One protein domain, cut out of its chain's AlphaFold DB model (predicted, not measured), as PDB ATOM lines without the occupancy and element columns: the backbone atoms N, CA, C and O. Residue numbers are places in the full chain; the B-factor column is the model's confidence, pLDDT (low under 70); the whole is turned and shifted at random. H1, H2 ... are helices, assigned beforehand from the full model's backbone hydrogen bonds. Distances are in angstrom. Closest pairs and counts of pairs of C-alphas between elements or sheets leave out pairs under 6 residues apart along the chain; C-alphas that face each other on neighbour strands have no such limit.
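This is residues 83 to 152 of the 162 residues of the protein "DUF2095 domain-containing protein" of Candidatus Lokiarchaeota archaeon (UniProt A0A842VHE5). What is the main picture? A hairpin of two long helices, H2 and H3, forms one end of the domain, and short H1 packs on H2 near the middle. H4 turns off close to the hairpin's open end at nearly a right angle to H3, and small H5 lies off at the far end of the longest axis, apart from the other four helices. What is it made of? The printed part has 70 residues with five named helices, H1 to H5 in order, and no named strand; its class is all helix. How large is it? It is compact, with a radius of gyration of the C-alphas of 12.1 A and spans of 35 by 25 by 17 A.

What does the first helix meet? H1, residues 88 to 92, touches H2, residues 98 to 110; the closest C-alphas are those of Ile 92 and Ala 101, 5.4 A apart. H1 is near H3, residues 116 to 129, with 6 pairs of C-alphas within 10 A. How do the long helices stand? H2 and H3 form a helical hairpin: they touch, with a shallow tilt of 5 degrees, opposite ways, and their closest C-alphas are those of Leu 105 and Tyr 119, 6.5 A apart. Where do the last two helices lie? H4, residues 131 to 137, is close to H3 but not clearly touching, about perpendicular at 78 degrees, with the C-alphas of Ile 126 and Phe 134 the closest at 6.2 A. H4 is also close to H1 but not clearly touching, the closest C-alphas being those of Ile 92 and Ile 135 at 7.3 A. H5, residues 146 to 151, is apart from H1, H2, H3 and H4. What do the backbones show? In H1, H2, H3, H4 and H5 every O i to N i+4 pair is within hydrogen-bond range.

Where does the first helix begin? H1 begins at C-alpha 88, at (-27.274, 0.988, -48.016), and spans 6.3 A from first to last C-alpha. How long are the others? From first to last C-alpha, H2 measures 18.4 A, H3 20.1 A, H4 9.9 A and H5 8.5 A. Which points mark the longest helix and the last one? H3 runs from C-alpha 116 at (-21.179, -2.923, -57.935) to C-alpha 129 at (-25.524, 16.538, -55.815). H5 ends at C-alpha 151, at (-42.306, 3.731, -34.830).

How far does it reach? The two C-alphas farthest apart are those of Arg 128 and Tyr 152, at 35.5 A. Is anything missing, or any link long? The printed part, residues 83 to 152, has no cut. The links H1 to H2, H2 to H3 and H3 to H4 are tight, and H4 to H5 is a short link of 8 residues. How confident is the model? The mean pLDDT of the printed part is 93.0, and no printed residue is under 70.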
ATOM      1  N   LEU A  83     -36.601  -1.550 -40.367       82.00
ATOM      2  CA  LEU A  83     -36.399  -2.171 -39.044       82.00
ATOM      3  C   LEU A  83     -35.919  -3.623 -39.141       82.00
ATOM      4  O   LEU A  83     -35.310  -4.114 -38.197       82.00
ATOM      5  N   ILE A  84     -36.238  -4.314 -40.236       83.38
ATOM      6  CA  ILE A  84     -35.925  -5.737 -40.406       83.38
ATOM      7  C   ILE A  84     -34.510  -5.877 -40.958       83.38
ATOM      8  O   ILE A  84     -33.675  -6.551 -40.364       83.38
ATOM      9  N   ASN A  85     -34.244  -5.223 -42.089       84.12
ATOM     10  CA  ASN A  85     -32.961  -5.288 -42.766       84.12
ATOM     11  C   ASN A  85     -32.630  -3.924 -43.401       84.12
ATOM     12  O   ASN A  85     -33.101  -3.628 -44.505       84.12
ATOM     13  N   PRO A  86     -31.875  -3.051 -42.703       88.00
ATOM     14  CA  PRO A  86     -31.507  -1.745 -43.237       88.00
ATOM     15  C   PRO A  86     -30.636  -1.896 -44.489       88.00
ATOM     16  O   PRO A  86     -29.644  -2.620 -44.497       88.00
ATOM     17  N   GLY A  87     -30.990  -1.182 -45.556       90.50
ATOM     18  CA  GLY A  87     -30.212  -1.160 -46.791       90.50
ATOM     19  C   GLY A  87     -29.125  -0.082 -46.788       90.50
ATOM     20  O   GLY A  87     -29.039   0.757 -45.896       90.50
ATOM     21  N   ALA A  88     -28.331  -0.022 -47.861       93.31
ATOM     22  CA  ALA A  88     -27.274   0.988 -48.016       93.31
ATOM     23  C   ALA A  88     -27.757   2.434 -47.831       93.31
ATOM     24  O   ALA A  88     -27.086   3.242 -47.196       93.31
ATOM     25  N   THR A  89     -28.946   2.758 -48.342       92.75
ATOM     26  CA  THR A  89     -29.544   4.087 -48.179       92.75
ATOM     27  C   THR A  89     -29.849   4.401 -46.712       92.75
ATOM     28  O   THR A  89     -29.676   5.542 -46.294       92.75
ATOM     29  N   ASP A  90     -30.257   3.413 -45.912       93.06
ATOM     30  CA  ASP A  90     -30.545   3.604 -44.487       93.06
ATOM     31  C   ASP A  90     -29.291   3.953 -43.691       93.06
ATOM     32  O   ASP A  90     -29.350   4.812 -42.807       93.06
ATOM     33  N   PHE A  91     -28.159   3.336 -44.038       93.94
ATOM     34  CA  PHE A  91     -26.864   3.669 -43.452       93.94
ATOM     35  C   PHE A  91     -26.391   5.060 -43.883       93.94
ATOM     36  O   PHE A  91     -26.051   5.873 -43.029       93.94
ATOM     37  N   ILE A  92     -26.464   5.389 -45.177       95.12
ATOM     38  CA  ILE A  92     -26.014   6.695 -45.694       95.12
ATOM     39  C   ILE A  92     -26.806   7.858 -45.087       95.12
ATOM     40  O   ILE A  92     -26.250   8.921 -44.830       95.12
ATOM     41  N   ARG A  93     -28.098   7.665 -44.797       95.19
ATOM     42  CA  ARG A  93     -28.941   8.684 -44.147       95.19
ATOM     43  C   ARG A  93     -28.498   9.057 -42.728       95.19
ATOM     44  O   ARG A  93     -29.074   9.990 -42.171       95.19
ATOM     45  N   ARG A  94     -27.532   8.345 -42.143       94.69
ATOM     46  CA  ARG A  94     -26.928   8.636 -40.833       94.69
ATOM     47  C   ARG A  94     -25.566   9.315 -40.938       94.69
ATOM     48  O   ARG A  94     -25.113   9.883 -39.950       94.69
ATOM     49  N   CYS A  95     -24.939   9.269 -42.110       95.25
ATOM     50  CA  CYS A  95     -23.610   9.821 -42.311       95.25
ATOM     51  C   CYS A  95     -23.643  11.348 -42.251       95.25
ATOM     52  O   CYS A  95     -24.538  11.991 -42.808       95.25
ATOM     53  N   SER A  96     -22.640  11.926 -41.599       92.94
ATOM     54  CA  SER A  96     -22.477  13.379 -41.492       92.94
ATOM     55  C   SER A  96     -21.529  13.938 -42.555       92.94
ATOM     56  O   SER A  96     -21.599  15.127 -42.872       92.94
ATOM     57  N   SER A  97     -20.671  13.089 -43.129       95.75
ATOM     58  CA  SER A  97     -19.653  13.451 -44.123       95.75
ATOM     59  C   SER A  97     -19.686  12.537 -45.354       95.75
ATOM     60  O   SER A  97     -20.210  11.420 -45.308       95.75
ATOM     61  N   ILE A  98     -19.154  13.028 -46.479       95.75
ATOM     62  CA  ILE A  98     -19.107  12.272 -47.743       95.75
ATOM     63  C   ILE A  98     -18.158  11.079 -47.606       95.75
ATOM     64  O   ILE A  98     -18.447   9.998 -48.115       95.75
ATOM     65  N   GLU A  99     -17.053  11.279 -46.895       96.25
ATOM     66  CA  GLU A  99     -16.035  10.276 -46.609       96.25
ATOM     67  C   GLU A  99     -16.655   9.084 -45.874       96.25
ATOM     68  O   GLU A  99     -16.564   7.956 -46.351       96.25
ATOM     69  N   GLU A 100     -17.400   9.347 -44.798       96.19
ATOM     70  CA  GLU A 100     -18.120   8.322 -44.033       96.19
ATOM     71  C   GLU A 100     -19.125   7.554 -44.909       96.19
ATOM     72  O   GLU A 100     -19.204   6.325 -44.860       96.19
ATOM     73  N   ALA A 101     -19.867   8.258 -45.772       96.38
ATOM     74  CA  ALA A 101     -20.809   7.617 -46.688       96.38
ATOM     75  C   ALA A 101     -20.104   6.682 -47.688       96.38
ATOM     76  O   ALA A 101     -20.641   5.628 -48.041       96.38
ATOM     77  N   PHE A 102     -18.903   7.044 -48.149       96.88
ATOM     78  CA  PHE A 102     -18.105   6.208 -49.045       96.88
ATOM     79  C   PHE A 102     -17.470   5.018 -48.327       96.88
ATOM     80  O   PHE A 102     -17.492   3.923 -48.886       96.88
ATOM     81  N   GLU A 103     -17.005   5.183 -47.091       97.31
ATOM     82  CA  GLU A 103     -16.511   4.075 -46.266       97.31
ATOM     83  C   GLU A 103     -17.599   3.028 -46.016       97.31
ATOM     84  O   GLU A 103     -17.371   1.829 -46.203       97.31
ATOM     85  N   ILE A 104     -18.811   3.475 -45.674       96.44
ATOM     86  CA  ILE A 104     -19.984   2.608 -45.522       96.44
ATOM     87  C   ILE A 104     -20.271   1.863 -46.831       96.44
ATOM     88  O   ILE A 104     -20.459   0.648 -46.830       96.44
ATOM     89  N   LEU A 105     -20.288   2.564 -47.967       95.94
ATOM     90  CA  LEU A 105     -20.533   1.941 -49.268       95.94
ATOM     91  C   LEU A 105     -19.462   0.907 -49.636       95.94
ATOM     92  O   LEU A 105     -19.802  -0.164 -50.143       95.94
ATOM     93  N   ASP A 106     -18.190   1.197 -49.371       96.88
ATOM     94  CA  ASP A 106     -17.082   0.271 -49.611       96.88
ATOM     95  C   ASP A 106     -17.186  -0.962 -48.704       96.88
ATOM     96  O   ASP A 106     -16.970  -2.088 -49.157       96.88
ATOM     97  N   PHE A 107     -17.565  -0.772 -47.439       96.50
ATOM     98  CA  PHE A 107     -17.802  -1.859 -46.494       96.50
ATOM     99  C   PHE A 107     -18.940  -2.783 -46.950       96.50
ATOM    100  O   PHE A 107     -18.774  -4.004 -46.982       96.50
ATOM    101  N   LEU A 108     -20.070  -2.211 -47.375       95.00
ATOM    102  CA  LEU A 108     -21.216  -2.975 -47.878       95.00
ATOM    103  C   LEU A 108     -20.886  -3.714 -49.182       95.00
ATOM    104  O   LEU A 108     -21.345  -4.838 -49.391       95.00
ATOM    105  N   LEU A 109     -20.062  -3.119 -50.051       95.12
ATOM    106  CA  LEU A 109     -19.593  -3.771 -51.273       95.12
ATOM    107  C   LEU A 109     -18.670  -4.955 -50.955       95.12
ATOM    108  O   LEU A 109     -18.836  -6.022 -51.538       95.12
ATOM    109  N   LYS A 110     -17.736  -4.800 -50.005       96.00
ATOM    110  CA  LYS A 110     -16.843  -5.885 -49.554       96.00
ATOM    111  C   LYS A 110     -17.613  -7.078 -48.986       96.00
ATOM    112  O   LYS A 110     -17.199  -8.216 -49.184       96.00
ATOM    113  N   ARG A 111     -18.739  -6.826 -48.315       93.31
ATOM    114  CA  ARG A 111     -19.636  -7.863 -47.776       93.31
ATOM    115  C   ARG A 111     -20.609  -8.447 -48.804       93.31
ATOM    116  O   ARG A 111     -21.372  -9.341 -48.458       93.31
ATOM    117  N   ASN A 112     -20.586  -7.973 -50.053       92.44
ATOM    118  CA  ASN A 112     -21.556  -8.319 -51.099       92.44
ATOM    119  C   ASN A 112     -23.023  -8.017 -50.721       92.44
ATOM    120  O   ASN A 112     -23.939  -8.633 -51.261       92.44
ATOM    121  N   GLU A 113     -23.264  -7.043 -49.839       90.44
ATOM    122  CA  GLU A 113     -24.619  -6.595 -49.472       90.44
ATOM    123  C   GLU A 113     -25.196  -5.605 -50.493       90.44
ATOM    124  O   GLU A 113     -26.406  -5.395 -50.579       90.44
ATOM    125  N   ILE A 114     -24.328  -5.011 -51.317       93.94
ATOM    126  CA  ILE A 114     -24.717  -4.214 -52.477       93.94
ATOM    127  C   ILE A 114     -23.983  -4.659 -53.734       93.94
ATOM    128  O   ILE A 114     -22.813  -5.031 -53.713       93.94
ATOM    129  N   THR A 115     -24.661  -4.547 -54.875       94.50
ATOM    130  CA  THR A 115     -24.042  -4.796 -56.177       94.50
ATOM    131  C   THR A 115     -23.147  -3.633 -56.596       94.50
ATOM    132  O   THR A 115     -23.432  -2.464 -56.313       94.50
ATOM    133  N   LYS A 116     -22.100  -3.930 -57.376       94.69
ATOM    134  CA  LYS A 116     -21.179  -2.923 -57.935       94.69
ATOM    135  C   LYS A 116     -21.902  -1.837 -58.745       94.69
ATOM    136  O   LYS A 116     -21.522  -0.669 -58.705       94.69
ATOM    137  N   LEU A 117     -22.981  -2.208 -59.440       94.81
ATOM    138  CA  LEU A 117     -23.840  -1.265 -60.163       94.81
ATOM    139  C   LEU A 117     -24.533  -0.284 -59.210       94.81
ATOM    140  O   LEU A 117     -24.554   0.918 -59.476       94.81
ATOM    141  N   LYS A 118     -25.089  -0.782 -58.099       93.44
ATOM    142  CA  LYS A 118     -25.780   0.048 -57.107       93.44
ATOM    143  C   LYS A 118     -24.800   0.954 -56.361       93.44
ATOM    144  O   LYS A 118     -25.068   2.145 -56.248       93.44
ATOM    145  N   TYR A 119     -23.637   0.424 -55.982       95.62
ATOM    146  CA  TYR A 119     -22.518   1.201 -55.447       95.62
ATOM    147  C   TYR A 119     -22.156   2.382 -56.361       95.62
ATOM    148  O   TYR A 119     -22.159   3.535 -55.931       95.62
ATOM    149  N   GLY A 120     -21.911   2.113 -57.649       95.38
ATOM    150  CA  GLY A 120     -21.498   3.143 -58.603       95.38
ATOM    151  C   GLY A 120     -22.561   4.219 -58.831       95.38
ATOM    152  O   GLY A 120     -22.215   5.389 -58.986       95.38
ATOM    153  N   LYS A 121     -23.848   3.846 -58.826       95.75
ATOM    154  CA  LYS A 121     -24.961   4.803 -58.928       95.75
ATOM    155  C   LYS A 121     -24.991   5.752 -57.732       95.75
ATOM    156  O   LYS A 121     -24.961   6.961 -57.936       95.75
ATOM    157  N   ILE A 122     -24.984   5.206 -56.515       94.81
ATOM    158  CA  ILE A 122     -25.050   6.004 -55.285       94.81
ATOM    159  C   ILE A 122     -23.829   6.922 -55.178       94.81
ATOM    160  O   ILE A 122     -23.975   8.116 -54.930       94.81
ATOM    161  N   LYS A 123     -22.627   6.395 -55.443       95.56
ATOM    162  CA  LYS A 123     -21.390   7.181 -55.402       95.56
ATOM    163  C   LYS A 123     -21.444   8.374 -56.355       95.56
ATOM    164  O   LYS A 123     -21.184   9.496 -55.937       95.56
ATOM    165  N   LYS A 124     -21.851   8.154 -57.612       96.12
ATOM    166  CA  LYS A 124     -22.006   9.231 -58.608       96.12
ATOM    167  C   LYS A 124     -23.022  10.288 -58.175       96.12
ATOM    168  O   LYS A 124     -22.793  11.470 -58.401       96.12
ATOM    169  N   GLU A 125     -24.133   9.871 -57.576       94.94
ATOM    170  CA  GLU A 125     -25.189  10.777 -57.121       94.94
ATOM    171  C   GLU A 125     -24.713  11.665 -55.966       94.94
ATOM    172  O   GLU A 125     -24.851  12.885 -56.041       94.94
ATOM    173  N   ILE A 126     -24.047  11.077 -54.964       95.12
ATOM    174  CA  ILE A 126     -23.448  11.817 -53.843       95.12
ATOM    175  C   ILE A 126     -22.369  12.785 -54.343       95.12
ATOM    176  O   ILE A 126     -22.341  13.931 -53.905       95.12
ATOM    177  N   THR A 127     -21.514  12.371 -55.285       94.75
ATOM    178  CA  THR A 127     -20.488  13.258 -55.861       94.75
ATOM    179  C   THR A 127     -21.097  14.415 -56.658       94.75
ATOM    180  O   THR A 127     -20.558  15.516 -56.632       94.75
ATOM    181  N   ARG A 128     -22.211  14.190 -57.368       95.50
ATOM    182  CA  ARG A 128     -22.849  15.211 -58.214       95.50
ATOM    183  C   ARG A 128     -23.679  16.214 -57.417       95.50
ATOM    184  O   ARG A 128     -23.630  17.407 -57.695       95.50
ATOM    185  N   GLU A 129     -24.502  15.729 -56.494       92.88
ATOM    186  CA  GLU A 129     -25.524  16.538 -55.815       92.88
ATOM    187  C   GLU A 129     -25.130  16.914 -54.383       92.88
ATOM    188  O   GLU A 129     -25.676  17.863 -53.817       92.88
ATOM    189  N   GLY A 130     -24.158  16.205 -53.811       93.88
ATOM    190  CA  GLY A 130     -23.759  16.325 -52.417       93.88
ATOM    191  C   GLY A 130     -24.586  15.433 -51.490       93.88
ATOM    192  O   GLY A 130     -25.746  15.102 -51.750       93.88
ATOM    193  N   LEU A 131     -23.984  15.069 -50.355       94.56
ATOM    194  CA  LEU A 131     -24.582  14.142 -49.394       94.56
ATOM    195  C   LEU A 131     -25.913  14.649 -48.818       94.56
ATOM    196  O   LEU A 131     -26.874  13.891 -48.762       94.56
ATOM    197  N   LYS A 132     -26.004  15.930 -48.432       94.50
ATOM    198  CA  LYS A 132     -27.230  16.488 -47.830       94.50
ATOM    199  C   LYS A 132     -28.445  16.359 -48.754       94.50
ATOM    200  O   LYS A 132     -29.479  15.862 -48.319       94.50
ATOM    201  N   LYS A 133     -28.292  16.716 -50.035       94.44
ATOM    202  CA  LYS A 133     -29.371  16.595 -51.032       94.44
ATOM    203  C   LYS A 133     -29.769  15.142 -51.267       94.44
ATOM    204  O   LYS A 133     -30.956  14.832 -51.328       94.44
ATOM    205  N   PHE A 134     -28.789  14.241 -51.341       95.12
ATOM    206  CA  PHE A 134     -29.055  12.809 -51.458       95.12
ATOM    207  C   PHE A 134     -29.867  12.279 -50.263       95.12
ATOM    208  O   PHE A 134     -30.842  11.548 -50.442       95.12
ATOM    209  N   ILE A 135     -29.501  12.681 -49.042       94.25
ATOM    210  CA  ILE A 135     -30.203  12.298 -47.812       94.25
ATOM    211  C   ILE A 135     -31.635  12.848 -47.800       94.25
ATOM    212  O   ILE A 135     -32.563  12.099 -47.497       94.25
ATOM    213  N   GLU A 136     -31.836  14.117 -48.160       94.50
ATOM    214  CA  GLU A 136     -33.166  14.734 -48.270       94.50
ATOM    215  C   GLU A 136     -34.058  13.978 -49.259       94.50
ATOM    216  O   GLU A 136     -35.177  13.596 -48.912       94.50
ATOM    217  N   LYS A 137     -33.526  13.644 -50.440       94.00
ATOM    218  CA  LYS A 137     -34.220  12.842 -51.459       94.00
ATOM    219  C   LYS A 137     -34.635  11.459 -50.947       94.00
ATOM    220  O   LYS A 137     -35.669  10.933 -51.347       94.00
ATOM    221  N   CYS A 138     -33.843  10.874 -50.052       89.94
ATOM    222  CA  CYS A 138     -34.062   9.540 -49.498       89.94
ATOM    223  C   CYS A 138     -34.914   9.530 -48.209       89.94
ATOM    224  O   CYS A 138     -34.989   8.504 -47.528       89.94
ATOM    225  N   GLY A 139     -35.561  10.649 -47.863       89.12
ATOM    226  CA  GLY A 139     -36.463  10.765 -46.709       89.12
ATOM    227  C   GLY A 139     -35.858  11.453 -45.483       89.12
ATOM    228  O   GLY A 139     -36.377  11.302 -44.375       89.12
ATOM    229  N   GLY A 140     -34.756  12.180 -45.657       93.50
ATOM    230  CA  GLY A 140     -34.139  13.015 -44.629       93.50
ATOM    231  C   GLY A 140     -33.184  12.274 -43.691       93.50
ATOM    232  O   GLY A 140     -33.085  11.043 -43.698       93.50
ATOM    233  N   PHE A 141     -32.470  13.053 -42.879       94.69
ATOM    234  CA  PHE A 141     -31.419  12.568 -41.984       94.69
ATOM    235  C   PHE A 141     -31.983  11.725 -40.830       94.69
ATOM    236  O   PHE A 141     -32.924  12.132 -40.142       94.69
ATOM    237  N   LYS A 142     -31.395  10.547 -40.595       93.50
ATOM    238  CA  LYS A 142     -31.757   9.636 -39.500       93.50
ATOM    239  C   LYS A 142     -30.892   9.919 -38.271       93.50
ATOM    240  O   LYS A 142     -29.937   9.199 -37.995       93.50
ATOM    241  N   GLY A 143     -31.244  10.963 -37.526       90.94
ATOM    242  CA  GLY A 143     -30.564  11.307 -36.275       90.94
ATOM    243  C   GLY A 143     -30.807  10.308 -35.136       90.94
ATOM    244  O   GLY A 143     -31.536   9.321 -35.266       90.94
ATOM    245  N   SER A 144     -30.224  10.599 -33.977       90.94
ATOM    246  CA  SER A 144     -30.436   9.820 -32.757       90.94
ATOM    247  C   SER A 144     -31.926   9.723 -32.394       90.94
ATOM    248  O   SER A 144     -32.671  10.718 -32.401       90.94
ATOM    249  N   GLY A 145     -32.365   8.511 -32.057       89.00
ATOM    250  CA  GLY A 145     -33.751   8.242 -31.690       89.00
ATOM    251  C   GLY A 145     -34.734   8.218 -32.870       89.00
ATOM    252  O   GLY A 145     -35.934   8.372 -32.650       89.00
ATOM    253  N   TYR A 146     -34.265   8.153 -34.127       91.31
ATOM    254  CA  TYR A 146     -35.140   8.218 -35.309       91.31
ATOM    255  C   TYR A 146     -36.213   7.124 -35.313       91.31
ATOM    256  O   TYR A 146     -37.385   7.414 -35.554       91.31
ATOM    257  N   TYR A 147     -35.826   5.875 -35.055       88.50
ATOM    258  CA  TYR A 147     -36.743   4.740 -35.133       88.50
ATOM    259  C   TYR A 147     -37.759   4.763 -33.997       88.50
ATOM    260  O   TYR A 147     -38.934   4.494 -34.213       88.50
ATOM    261  N   GLU A 148     -37.327   5.177 -32.815       88.38
ATOM    262  CA  GLU A 148     -38.154   5.380 -31.639       88.38
ATOM    263  C   GLU A 148     -39.187   6.469 -31.926       88.38
ATOM    264  O   GLU A 148     -40.383   6.231 -31.832       88.38
ATOM    265  N   LYS A 149     -38.759   7.640 -32.402       88.38
ATOM    266  CA  LYS A 149     -39.679   8.735 -32.748       88.38
ATOM    267  C   LYS A 149     -40.683   8.345 -33.833       88.38
ATOM    268  O   LYS A 149     -41.814   8.819 -33.812       88.38
ATOM    269  N   LYS A 150     -40.265   7.526 -34.801       85.81
ATOM    270  CA  LYS A 150     -41.079   7.182 -35.971       85.81
ATOM    271  C   LYS A 150     -42.023   6.004 -35.735       85.81
ATOM    272  O   LYS A 150     -43.118   5.999 -36.289       85.81
ATOM    273  N   TYR A 151     -41.605   5.013 -34.951       84.69
ATOM    274  CA  TYR A 151     -42.306   3.731 -34.830       84.69
ATOM    275  C   TYR A 151     -42.750   3.386 -33.417       84.69
ATOM    276  O   TYR A 151     -43.661   2.576 -33.257       84.69
ATOM    277  N   TYR A 152     -42.162   3.994 -32.387       81.00
ATOM    278  CA  TYR A 152     -42.578   3.738 -31.017       81.00
ATOM    279  C   TYR A 152     -43.875   4.495 -30.714       81.00
ATOM    280  O   TYR A 152     -43.874   5.684 -30.392       81.00
TER     281      TYR A 152